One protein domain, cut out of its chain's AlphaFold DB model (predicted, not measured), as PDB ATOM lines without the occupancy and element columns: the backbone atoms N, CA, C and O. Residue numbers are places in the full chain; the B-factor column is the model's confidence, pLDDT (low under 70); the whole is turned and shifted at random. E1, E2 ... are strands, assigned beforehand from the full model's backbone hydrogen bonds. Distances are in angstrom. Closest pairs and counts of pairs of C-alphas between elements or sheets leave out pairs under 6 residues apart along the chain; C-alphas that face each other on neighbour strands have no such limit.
ATOM      1  N   GLU A 341     207.082 127.673 205.563       97.50
ATOM      2  CA  GLU A 341     207.392 128.335 204.292       97.50
ATOM      3  C   GLU A 341     206.539 129.591 204.063       97.50
ATOM      4  O   GLU A 341     205.352 129.645 204.398       97.50
ATOM      5  N   CYS A 342     207.151 130.603 203.456       97.69
ATOM      6  CA  CYS A 342     206.507 131.863 203.107       97.69
ATOM      7  C   CYS A 342     207.072 132.424 201.800       97.69
ATOM      8  O   CYS A 342     208.207 132.147 201.417       97.69
ATOM      9  N   GLU A 343     206.285 133.265 201.138       96.62
ATOM     10  CA  GLU A 343     206.681 134.024 199.948       96.62
ATOM     11  C   GLU A 343     206.864 135.517 200.253       96.62
ATOM     12  O   GLU A 343     207.613 136.208 199.565       96.62
ATOM     13  N   GLN A 344     206.156 136.033 201.265       96.62
ATOM     14  CA  GLN A 344     206.118 137.456 201.605       96.62
ATOM     15  C   GLN A 344     206.125 137.663 203.119       96.62
ATOM     16  O   GLN A 344     205.630 136.830 203.879       96.62
ATOM     17  N   ASN A 345     206.654 138.806 203.564       96.75
ATOM     18  CA  ASN A 345     206.763 139.142 204.984       96.75
ATOM     19  C   ASN A 345     205.396 139.127 205.680       96.75
ATOM     20  O   ASN A 345     205.278 138.585 206.772       96.75
ATOM     21  N   GLU A 346     204.364 139.655 205.028       96.31
ATOM     22  CA  GLU A 346     203.004 139.807 205.557       96.31
ATOM     23  C   GLU A 346     202.301 138.467 205.814       96.31
ATOM     24  O   GLU A 346     201.288 138.421 206.514       96.31
ATOM     25  N   GLN A 347     202.823 137.371 205.254       96.44
ATOM     26  CA  GLN A 347     202.329 136.026 205.536       96.44
ATOM     27  C   GLN A 347     202.783 135.539 206.915       96.44
ATOM     28  O   GLN A 347     202.136 134.669 207.481       96.44
ATOM     29  N   CYS A 348     203.851 136.092 207.484       97.38
ATOM     30  CA  CYS A 348     204.420 135.633 208.745       97.38
ATOM     31  C   CYS A 348     203.847 136.388 209.944       97.38
ATOM     32  O   CYS A 348     203.775 137.614 209.931       97.38
ATOM     33  N   GLU A 349     203.569 135.682 211.048       95.94
ATOM     34  CA  GLU A 349     203.128 136.311 212.311       95.94
ATOM     35  C   GLU A 349     204.072 137.429 212.799       95.94
ATOM     36  O   GLU A 349     203.641 138.375 213.460       95.94
ATOM     37  N   GLN A 350     205.365 137.331 212.467       95.44
ATOM     38  CA  GLN A 350     206.409 138.277 212.872       95.44
ATOM     39  C   GLN A 350     206.864 139.224 211.743       95.44
ATOM     40  O   GLN A 350     207.843 139.941 211.921       95.44
ATOM     41  N   ASN A 351     206.172 139.249 210.596       96.56
ATOM     42  CA  ASN A 351     206.514 140.073 209.426       96.56
ATOM     43  C   ASN A 351     207.950 139.879 208.885       96.56
ATOM     44  O   ASN A 351     208.574 140.832 208.416       96.56
ATOM     45  N   ALA A 352     208.493 138.662 208.962       97.69
ATOM     46  CA  ALA A 352     209.852 138.353 208.515       97.69
ATOM     47  C   ALA A 352     209.889 137.023 207.754       97.69
ATOM     48  O   ALA A 352     209.856 135.961 208.373       97.69
ATOM     49  N   CYS A 353     209.979 137.105 206.428       98.12
ATOM     50  CA  CYS A 353     210.105 135.985 205.508       98.12
ATOM     51  C   CYS A 353     211.482 136.023 204.837       98.12
ATOM     52  O   CYS A 353     211.808 136.981 204.132       98.12
ATOM     53  N   ALA A 354     212.319 135.017 205.084       98.06
ATOM     54  CA  ALA A 354     213.687 134.984 204.573       98.06
ATOM     55  C   ALA A 354     214.213 133.546 204.471       98.06
ATOM     56  O   ALA A 354     213.592 132.617 204.977       98.06
ATOM     57  N   LEU A 355     215.357 133.350 203.817       97.75
ATOM     58  CA  LEU A 355     215.984 132.033 203.685       97.75
ATOM     59  C   LEU A 355     216.362 131.469 205.064       97.75
ATOM     60  O   LEU A 355     217.003 132.159 205.868       97.75
ATOM     61  N   GLU A 356     215.990 130.214 205.329       96.88
ATOM     62  CA  GLU A 356     216.280 129.533 206.602       96.88
ATOM     63  C   GLU A 356     217.787 129.313 206.811       96.88
ATOM     64  O   GLU A 356     218.280 129.314 207.941       96.88
ATOM     65  N   SER A 357     218.539 129.135 205.722       95.88
ATOM     66  CA  SER A 357     219.984 128.928 205.741       95.88
ATOM     67  C   SER A 357     220.670 129.547 204.519       95.88
ATOM     68  O   SER A 357     220.038 129.944 203.542       95.88
ATOM     69  N   ALA A 358     222.001 129.629 204.560       95.31
ATOM     70  CA  ALA A 358     222.818 130.022 203.410       95.31
ATOM     71  C   ALA A 358     222.992 128.922 202.349       95.31
ATOM     72  O   ALA A 358     223.777 129.099 201.412       95.31
ATOM     73  N   GLU A 359     222.358 127.762 202.524       95.50
ATOM     74  CA  GLU A 359     222.476 126.658 201.582       95.50
ATOM     75  C   GLU A 359     221.808 127.003 200.247       95.50
ATOM     76  O   GLU A 359     220.782 127.684 200.185       95.50
ATOM     77  N   ILE A 360     222.402 126.523 199.154       92.06
ATOM     78  CA  ILE A 360     221.841 126.689 197.814       92.06
ATOM     79  C   ILE A 360     220.439 126.067 197.800       92.06
ATOM     80  O   ILE A 360     220.294 124.885 198.102       92.06
ATOM     81  N   ARG A 361     219.427 126.854 197.404       93.12
ATOM     82  CA  ARG A 361     218.000 126.465 197.386       93.12
ATOM     83  C   ARG A 361     217.392 126.213 198.773       93.12
ATOM     84  O   ARG A 361     216.438 125.445 198.877       93.12
ATOM     85  N   SER A 362     217.911 126.851 199.823       95.06
ATOM     86  CA  SER A 362     217.178 126.929 201.089       95.06
ATOM     87  C   SER A 362     215.784 127.536 200.836       95.06
ATOM     88  O   SER A 362     215.680 128.483 200.054       95.06
ATOM     89  N   PRO A 363     214.705 126.987 201.418       96.81
ATOM     90  CA  PRO A 363     213.384 127.591 201.306       96.81
ATOM     91  C   PRO A 363     213.330 128.913 202.082       96.81
ATOM     92  O   PRO A 363     214.049 129.117 203.066       96.81
ATOM     93  N   THR A 364     212.457 129.818 201.645       97.75
ATOM     94  CA  THR A 364     212.077 130.996 202.425       97.75
ATOM     95  C   THR A 364     211.062 130.589 203.481       97.75
ATOM     96  O   THR A 364     210.035 129.989 203.171       97.75
ATOM     97  N   VAL A 365     211.353 130.909 204.739       97.88
ATOM     98  CA  VAL A 365     210.526 130.559 205.896       97.88
ATOM     99  C   VAL A 365     210.267 131.779 206.767       97.88
ATOM    100  O   VAL A 365     211.015 132.763 206.754       97.88
ATOM    101  N   CYS A 366     209.204 131.715 207.562       98.19
ATOM    102  CA  CYS A 366     208.931 132.718 208.573       98.19
ATOM    103  C   CYS A 366     209.986 132.635 209.679       98.19
ATOM    104  O   CYS A 366     210.028 131.664 210.436       98.19
ATOM    105  N   CYS A 367     210.846 133.646 209.795       97.81
ATOM    106  CA  CYS A 367     211.990 133.596 210.700       97.81
ATOM    107  C   CYS A 367     211.561 133.418 212.159       97.81
ATOM    108  O   CYS A 367     210.790 134.219 212.688       97.81
ATOM    109  N   LEU A 368     212.140 132.420 212.839       95.75
ATOM    110  CA  LEU A 368     211.877 132.131 214.256       95.75
ATOM    111  C   LEU A 368     212.116 133.348 215.168       95.75
ATOM    112  O   LEU A 368     211.386 133.542 216.140       95.75
ATOM    113  N   SER A 369     213.118 134.162 214.833       95.44
ATOM    114  CA  SER A 369     213.509 135.382 215.550       95.44
ATOM    115  C   SER A 369     212.706 136.630 215.164       95.44
ATOM    116  O   SER A 369     212.848 137.670 215.815       95.44
ATOM    117  N   GLY A 370     211.925 136.569 214.078       96.75
ATOM    118  CA  GLY A 370     211.204 137.724 213.529       96.75
ATOM    119  C   GLY A 370     212.107 138.767 212.886       96.75
ATOM    120  O   GLY A 370     211.700 139.908 212.682       96.75
ATOM    121  N   LYS A 371     213.360 138.404 212.612       96.88
ATOM    122  CA  LYS A 371     214.381 139.294 212.068       96.88
ATOM    123  C   LYS A 371     215.163 138.583 210.975       96.88
ATOM    124  O   LYS A 371     215.539 137.418 211.123       96.88
ATOM    125  N   PHE A 372     215.483 139.320 209.921       97.25
ATOM    126  CA  PHE A 372     216.352 138.874 208.842       97.25
ATOM    127  C   PHE A 372     217.490 139.877 208.611       97.25
ATOM    128  O   PHE A 372     217.409 141.037 209.015       97.25
ATOM    129  N   THR A 373     218.559 139.413 207.975       96.56
ATOM    130  CA  THR A 373     219.664 140.233 207.472       96.56
ATOM    131  C   THR A 373     219.788 140.023 205.967       96.56
ATOM    132  O   THR A 373     219.452 138.949 205.469       96.56
ATOM    133  N   SER A 374     220.247 141.031 205.228       96.12
ATOM    134  CA  SER A 374     220.391 140.944 203.772       96.12
ATOM    135  C   SER A 374     221.859 140.796 203.378       96.12
ATOM    136  O   SER A 374     222.719 141.531 203.861       96.12
ATOM    137  N   TYR A 375     222.155 139.861 202.476       94.06
ATOM    138  CA  TYR A 375     223.489 139.640 201.918       94.06
ATOM    139  C   TYR A 375     223.381 139.295 200.428       94.06
ATOM    140  O   TYR A 375     222.670 138.366 200.062       94.06
ATOM    141  N   LEU A 376     224.089 140.039 199.567       87.81
ATOM    142  CA  LEU A 376     224.059 139.878 198.102       87.81
ATOM    143  C   LEU A 376     222.633 139.741 197.538       87.81
ATOM    144  O   LEU A 376     222.345 138.793 196.821       87.81
ATOM    145  N   THR A 377     221.749 140.691 197.865       92.31
ATOM    146  CA  THR A 377     220.319 140.765 197.463       92.31
ATOM    147  C   THR A 377     219.365 139.739 198.078       92.31
ATOM    148  O   THR A 377     218.154 139.938 198.021       92.31
ATOM    149  N   GLU A 378     219.873 138.701 198.734       96.25
ATOM    150  CA  GLU A 378     219.054 137.707 199.424       96.25
ATOM    151  C   GLU A 378     218.869 138.088 200.898       96.25
ATOM    152  O   GLU A 378     219.778 138.632 201.532       96.25
ATOM    153  N   SER A 379     217.690 137.810 201.453       97.44
ATOM    154  CA  SER A 379     217.422 137.968 202.884       97.44
ATOM    155  C   SER A 379     217.505 136.612 203.567       97.44
ATOM    156  O   SER A 379     216.950 135.634 203.068       97.44
ATOM    157  N   TYR A 380     218.155 136.561 204.725       97.44
ATOM    158  CA  TYR A 380     218.330 135.354 205.527       97.44
ATOM    159  C   TYR A 380     217.846 135.577 206.947       97.44
ATOM    160  O   TYR A 380     218.062 136.650 207.515       97.44
ATOM    161  N   CYS A 381     217.254 134.554 207.554       98.00
ATOM    162  CA  CYS A 381     216.871 134.633 208.953       98.00
ATOM    163  C   CYS A 381     218.090 134.862 209.857       98.00
ATOM    164  O   CYS A 381     219.163 134.300 209.653       98.00
ATOM    165  N   THR A 382     217.926 135.713 210.866       97.00
ATOM    166  CA  THR A 382     218.934 135.886 211.923       97.00
ATOM    167  C   THR A 382     218.700 134.888 213.048       97.00
ATOM    168  O   THR A 382     217.623 134.298 213.152       97.00
ATOM    169  N   GLU A 383     219.692 134.745 213.924       95.81
ATOM    170  CA  GLU A 383     219.665 133.800 215.042       95.81
ATOM    171  C   GLU A 383     219.630 132.326 214.601       95.81
ATOM    172  O   GLU A 383     219.038 131.470 215.260       95.81
ATOM    173  N   MET A 384     220.325 132.009 213.508       94.94
ATOM    174  CA  MET A 384     220.545 130.633 213.072       94.94
ATOM    175  C   MET A 384     221.300 129.830 214.140       94.94
ATOM    176  O   MET A 384     222.254 130.316 214.760       94.94
ATOM    177  N   MET A 385     220.870 128.586 214.352       95.69
ATOM    178  CA  MET A 385     221.425 127.703 215.380       95.69
ATOM    179  C   MET A 385     222.824 127.184 215.006       95.69
ATOM    180  O   MET A 385     223.274 127.279 213.864       95.69
ATOM    181  N   GLU A 386     223.536 126.616 215.983       96.12
ATOM    182  CA  GLU A 386     224.838 125.985 215.744       96.12
ATOM    183  C   GLU A 386     224.714 124.847 214.716       96.12
ATOM    184  O   GLU A 386     223.844 123.984 214.827       96.12
ATOM    185  N   GLY A 387     225.590 124.853 213.709       94.81
ATOM    186  CA  GLY A 387     225.583 123.920 212.580       94.81
ATOM    187  C   GLY A 387     224.833 124.408 211.335       94.81
ATOM    188  O   GLY A 387     225.077 123.868 210.257       94.81
ATOM    189  N   SER A 388     223.988 125.440 211.434       95.75
ATOM    190  CA  SER A 388     223.304 126.015 210.268       95.75
ATOM    191  C   SER A 388     224.296 126.617 209.274       95.75
ATOM    192  O   SER A 388     225.285 127.242 209.674       95.75
ATOM    193  N   LYS A 389     224.018 126.463 207.973       97.00
ATOM    194  CA  LYS A 389     224.821 127.095 206.924       97.00
ATOM    195  C   LYS A 389     224.658 128.612 206.963       97.00
ATOM    196  O   LYS A 389     223.534 129.104 206.992       97.00
ATOM    197  N   CYS A 390     225.762 129.351 206.906       96.69
ATOM    198  CA  CYS A 390     225.782 130.813 206.999       96.69
ATOM    199  C   CYS A 390     226.736 131.446 205.972       96.69
ATOM    200  O   CYS A 390     227.687 130.805 205.519       96.69
ATOM    201  N   LYS A 391     226.499 132.722 205.630       95.56
ATOM    202  CA  LYS A 391     227.412 133.553 204.819       95.56
ATOM    203  C   LYS A 391     228.173 134.589 205.651       95.56
ATOM    204  O   LYS A 391     229.311 134.906 205.321       95.56
ATOM    205  N   ASN A 392     227.581 135.097 206.734       95.44
ATOM    206  CA  ASN A 392     228.205 136.073 207.632       95.44
ATOM    207  C   ASN A 392     227.846 135.804 209.108       95.44
ATOM    208  O   ASN A 392     226.980 134.982 209.409       95.44
ATOM    209  N   ASN A 393     228.531 136.482 210.033       96.06
ATOM    210  CA  ASN A 393     228.315 136.306 211.476       96.06
ATOM    211  C   ASN A 393     226.933 136.788 211.944       96.06
ATOM    212  O   ASN A 393     226.416 136.239 212.910       96.06
ATOM    213  N   ASP A 394     226.334 137.765 211.261       95.62
ATOM    214  CA  ASP A 394     225.052 138.371 211.654       95.62
ATOM    215  C   ASP A 394     223.864 137.412 211.478       95.62
ATOM    216  O   ASP A 394     222.802 137.604 212.070       95.62
ATOM    217  N   MET A 395     224.042 136.357 210.681       95.38
ATOM    218  CA  MET A 395     223.057 135.288 210.521       95.38
ATOM    219  C   MET A 395     222.993 134.372 211.748       95.38
ATOM    220  O   MET A 395     221.943 133.804 212.032       95.38
ATOM    221  N   CYS A 396     224.091 134.213 212.488       97.06
ATOM    222  CA  CYS A 396     224.196 133.230 213.561       97.06
ATOM    223  C   CYS A 396     223.661 133.755 214.903       97.06
ATOM    224  O   CYS A 396     223.711 134.946 215.198       97.06
ATOM    225  N   ALA A 397     223.153 132.858 215.752       96.19
ATOM    226  CA  ALA A 397     222.644 133.218 217.074       96.19
ATOM    227  C   ALA A 397     223.753 133.565 218.078       96.19
ATOM    228  O   ALA A 397     224.731 132.836 218.226       96.19
ATOM    229  N   GLY A 398     223.536 134.619 218.867       93.81
ATOM    230  CA  GLY A 398     224.306 134.889 220.083       93.81
ATOM    231  C   GLY A 398     225.808 135.081 219.850       93.81
ATOM    232  O   GLY A 398     226.228 136.065 219.250       93.81
ATOM    233  N   ASP A 399     226.623 134.182 220.406       94.25
ATOM    234  CA  ASP A 399     228.090 134.185 220.308       94.25
ATOM    235  C   ASP A 399     228.645 133.195 219.267       94.25
ATOM    236  O   ASP A 399     229.855 132.921 219.228       94.25
ATOM    237  N   LEU A 400     227.767 132.673 218.408       95.94
ATOM    238  CA  LEU A 400     228.153 131.902 217.239       95.94
ATOM    239  C   LEU A 400     228.752 132.829 216.174       95.94
ATOM    240  O   LEU A 400     228.310 133.954 215.961       95.94
ATOM    241  N   ILE A 401     229.769 132.329 215.487       96.38
ATOM    242  CA  ILE A 401     230.380 132.973 214.328       96.38
ATOM    243  C   ILE A 401     230.204 132.076 213.116       96.38
ATOM    244  O   ILE A 401     230.219 130.847 213.228       96.38
ATOM    245  N   CYS A 402     230.087 132.685 211.947       96.25
ATOM    246  CA  CYS A 402     230.058 131.959 210.701       96.25
ATOM    247  C   CYS A 402     231.471 131.517 210.325       96.25
ATOM    248  O   CYS A 402     232.289 132.308 209.855       96.25
ATOM    249  N   LYS A 403     231.786 130.242 210.566       96.38
ATOM    250  CA  LYS A 403     233.116 129.682 210.328       96.38
ATOM    251  C   LYS A 403     233.034 128.446 209.444       96.38
ATOM    252  O   LYS A 403     232.439 127.442 209.826       96.38
ATOM    253  N   PHE A 404     233.707 128.506 208.293       94.62
ATOM    254  CA  PHE A 404     233.603 127.491 207.237       94.62
ATOM    255  C   PHE A 404     232.150 127.297 206.778       94.62
ATOM    256  O   PHE A 404     231.675 126.170 206.688       94.62
ATOM    257  N   GLN A 405     231.449 128.414 206.550       96.00
ATOM    258  CA  GLN A 405     230.041 128.451 206.135       96.00
ATOM    259  C   GLN A 405     229.071 127.783 207.120       96.00
ATOM    260  O   GLN A 405     227.975 127.410 206.726       96.00
ATOM    261  N   GLU A 406     229.448 127.616 208.388       96.75
ATOM    262  CA  GLU A 406     228.590 127.052 209.432       96.75
ATOM    263  C   GLU A 406     228.643 127.915 210.690       96.75
ATOM    264  O   GLU A 406     229.722 128.355 211.103       96.75
ATOM    265  N   CYS A 407     227.494 128.130 211.328       97.00
ATOM    266  CA  CYS A 407     227.430 128.792 212.622       97.00
ATOM    267  C   CYS A 407     228.094 127.903 213.679       97.00
ATOM    268  O   CYS A 407     227.631 126.797 213.951       97.00
ATOM    269  N   LYS A 408     229.201 128.364 214.265       97.31
ATOM    270  CA  LYS A 408     229.994 127.624 215.259       97.31
ATOM    271  C   LYS A 408     230.304 128.506 216.449       97.31
ATOM    272  O   LYS A 408     230.517 129.705 216.286       97.31
ATOM    273  N   GLN A 409     230.413 127.914 217.637       95.94
ATOM    274  CA  GLN A 409     230.855 128.664 218.810       95.94
ATOM    275  C   GLN A 409     232.220 129.306 218.562       95.94
ATOM    276  O   GLN A 409     233.197 128.639 218.195       95.94
ATOM    277  N   SER A 410     232.300 130.614 218.799       90.94
ATOM    278  CA  SER A 410     233.589 131.284 218.877       90.94
ATOM    279  C   SER A 410     234.350 130.683 220.055       90.94
ATOM    280  O   SER A 410     233.958 130.847 221.213       90.94
TER     281      SER A 410
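This is residues 341 to 410 of the 414 residues of the protein "Hypothetical protein" of Proboscia inermis (UniProt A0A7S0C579). With little regular structure, this is an elongated, loop-rich body with three small hairpins: E1-E2 and E3-E4 pack together through E1 and E4, and E5-E6 lies at one end, opposite loop 341 to 352. The 70 printed residues hold no named helix and six strands, E1 to E6, in three antiparallel two-stranded sheets, all strand with under half in named elements. It is compact, radius of gyration of the C-alphas 11.2 A, spanning 34 by 22 by 17 A.

E1, residues 353 to 355, 7.3 A long, begins at C-alpha (210.105, 135.985, 205.508). E2 is 364 to 366, 7.1 A; E3 372 to 375, 10.0 A; E4 378 to 381, 10.2 A; E5 400 to 403, 8.8 A. E6, 406 to 409, 9.8 A, ends at (230.855, 128.664, 218.810).

In hairpin E1-E2, N 365 and O 354 are 2.8 A apart, within hydrogen-bond range; likewise N 373 and O 380 in E3-E4, 2.8 A, and N 401 and O 408 in E5-E6, 2.8 A. The closest C-alphas of E1 and E4, Leu 355 and Tyr 380, are 4.5 A apart. E1 to E4 are apart from E5 and E6.

The farthest C-alphas, Glu 346 and Ser 410, are 34.4 A apart. The E4 to E5 link is long, 18 residues. The printed part has no cut; no printed residue is under 70 in pLDDT.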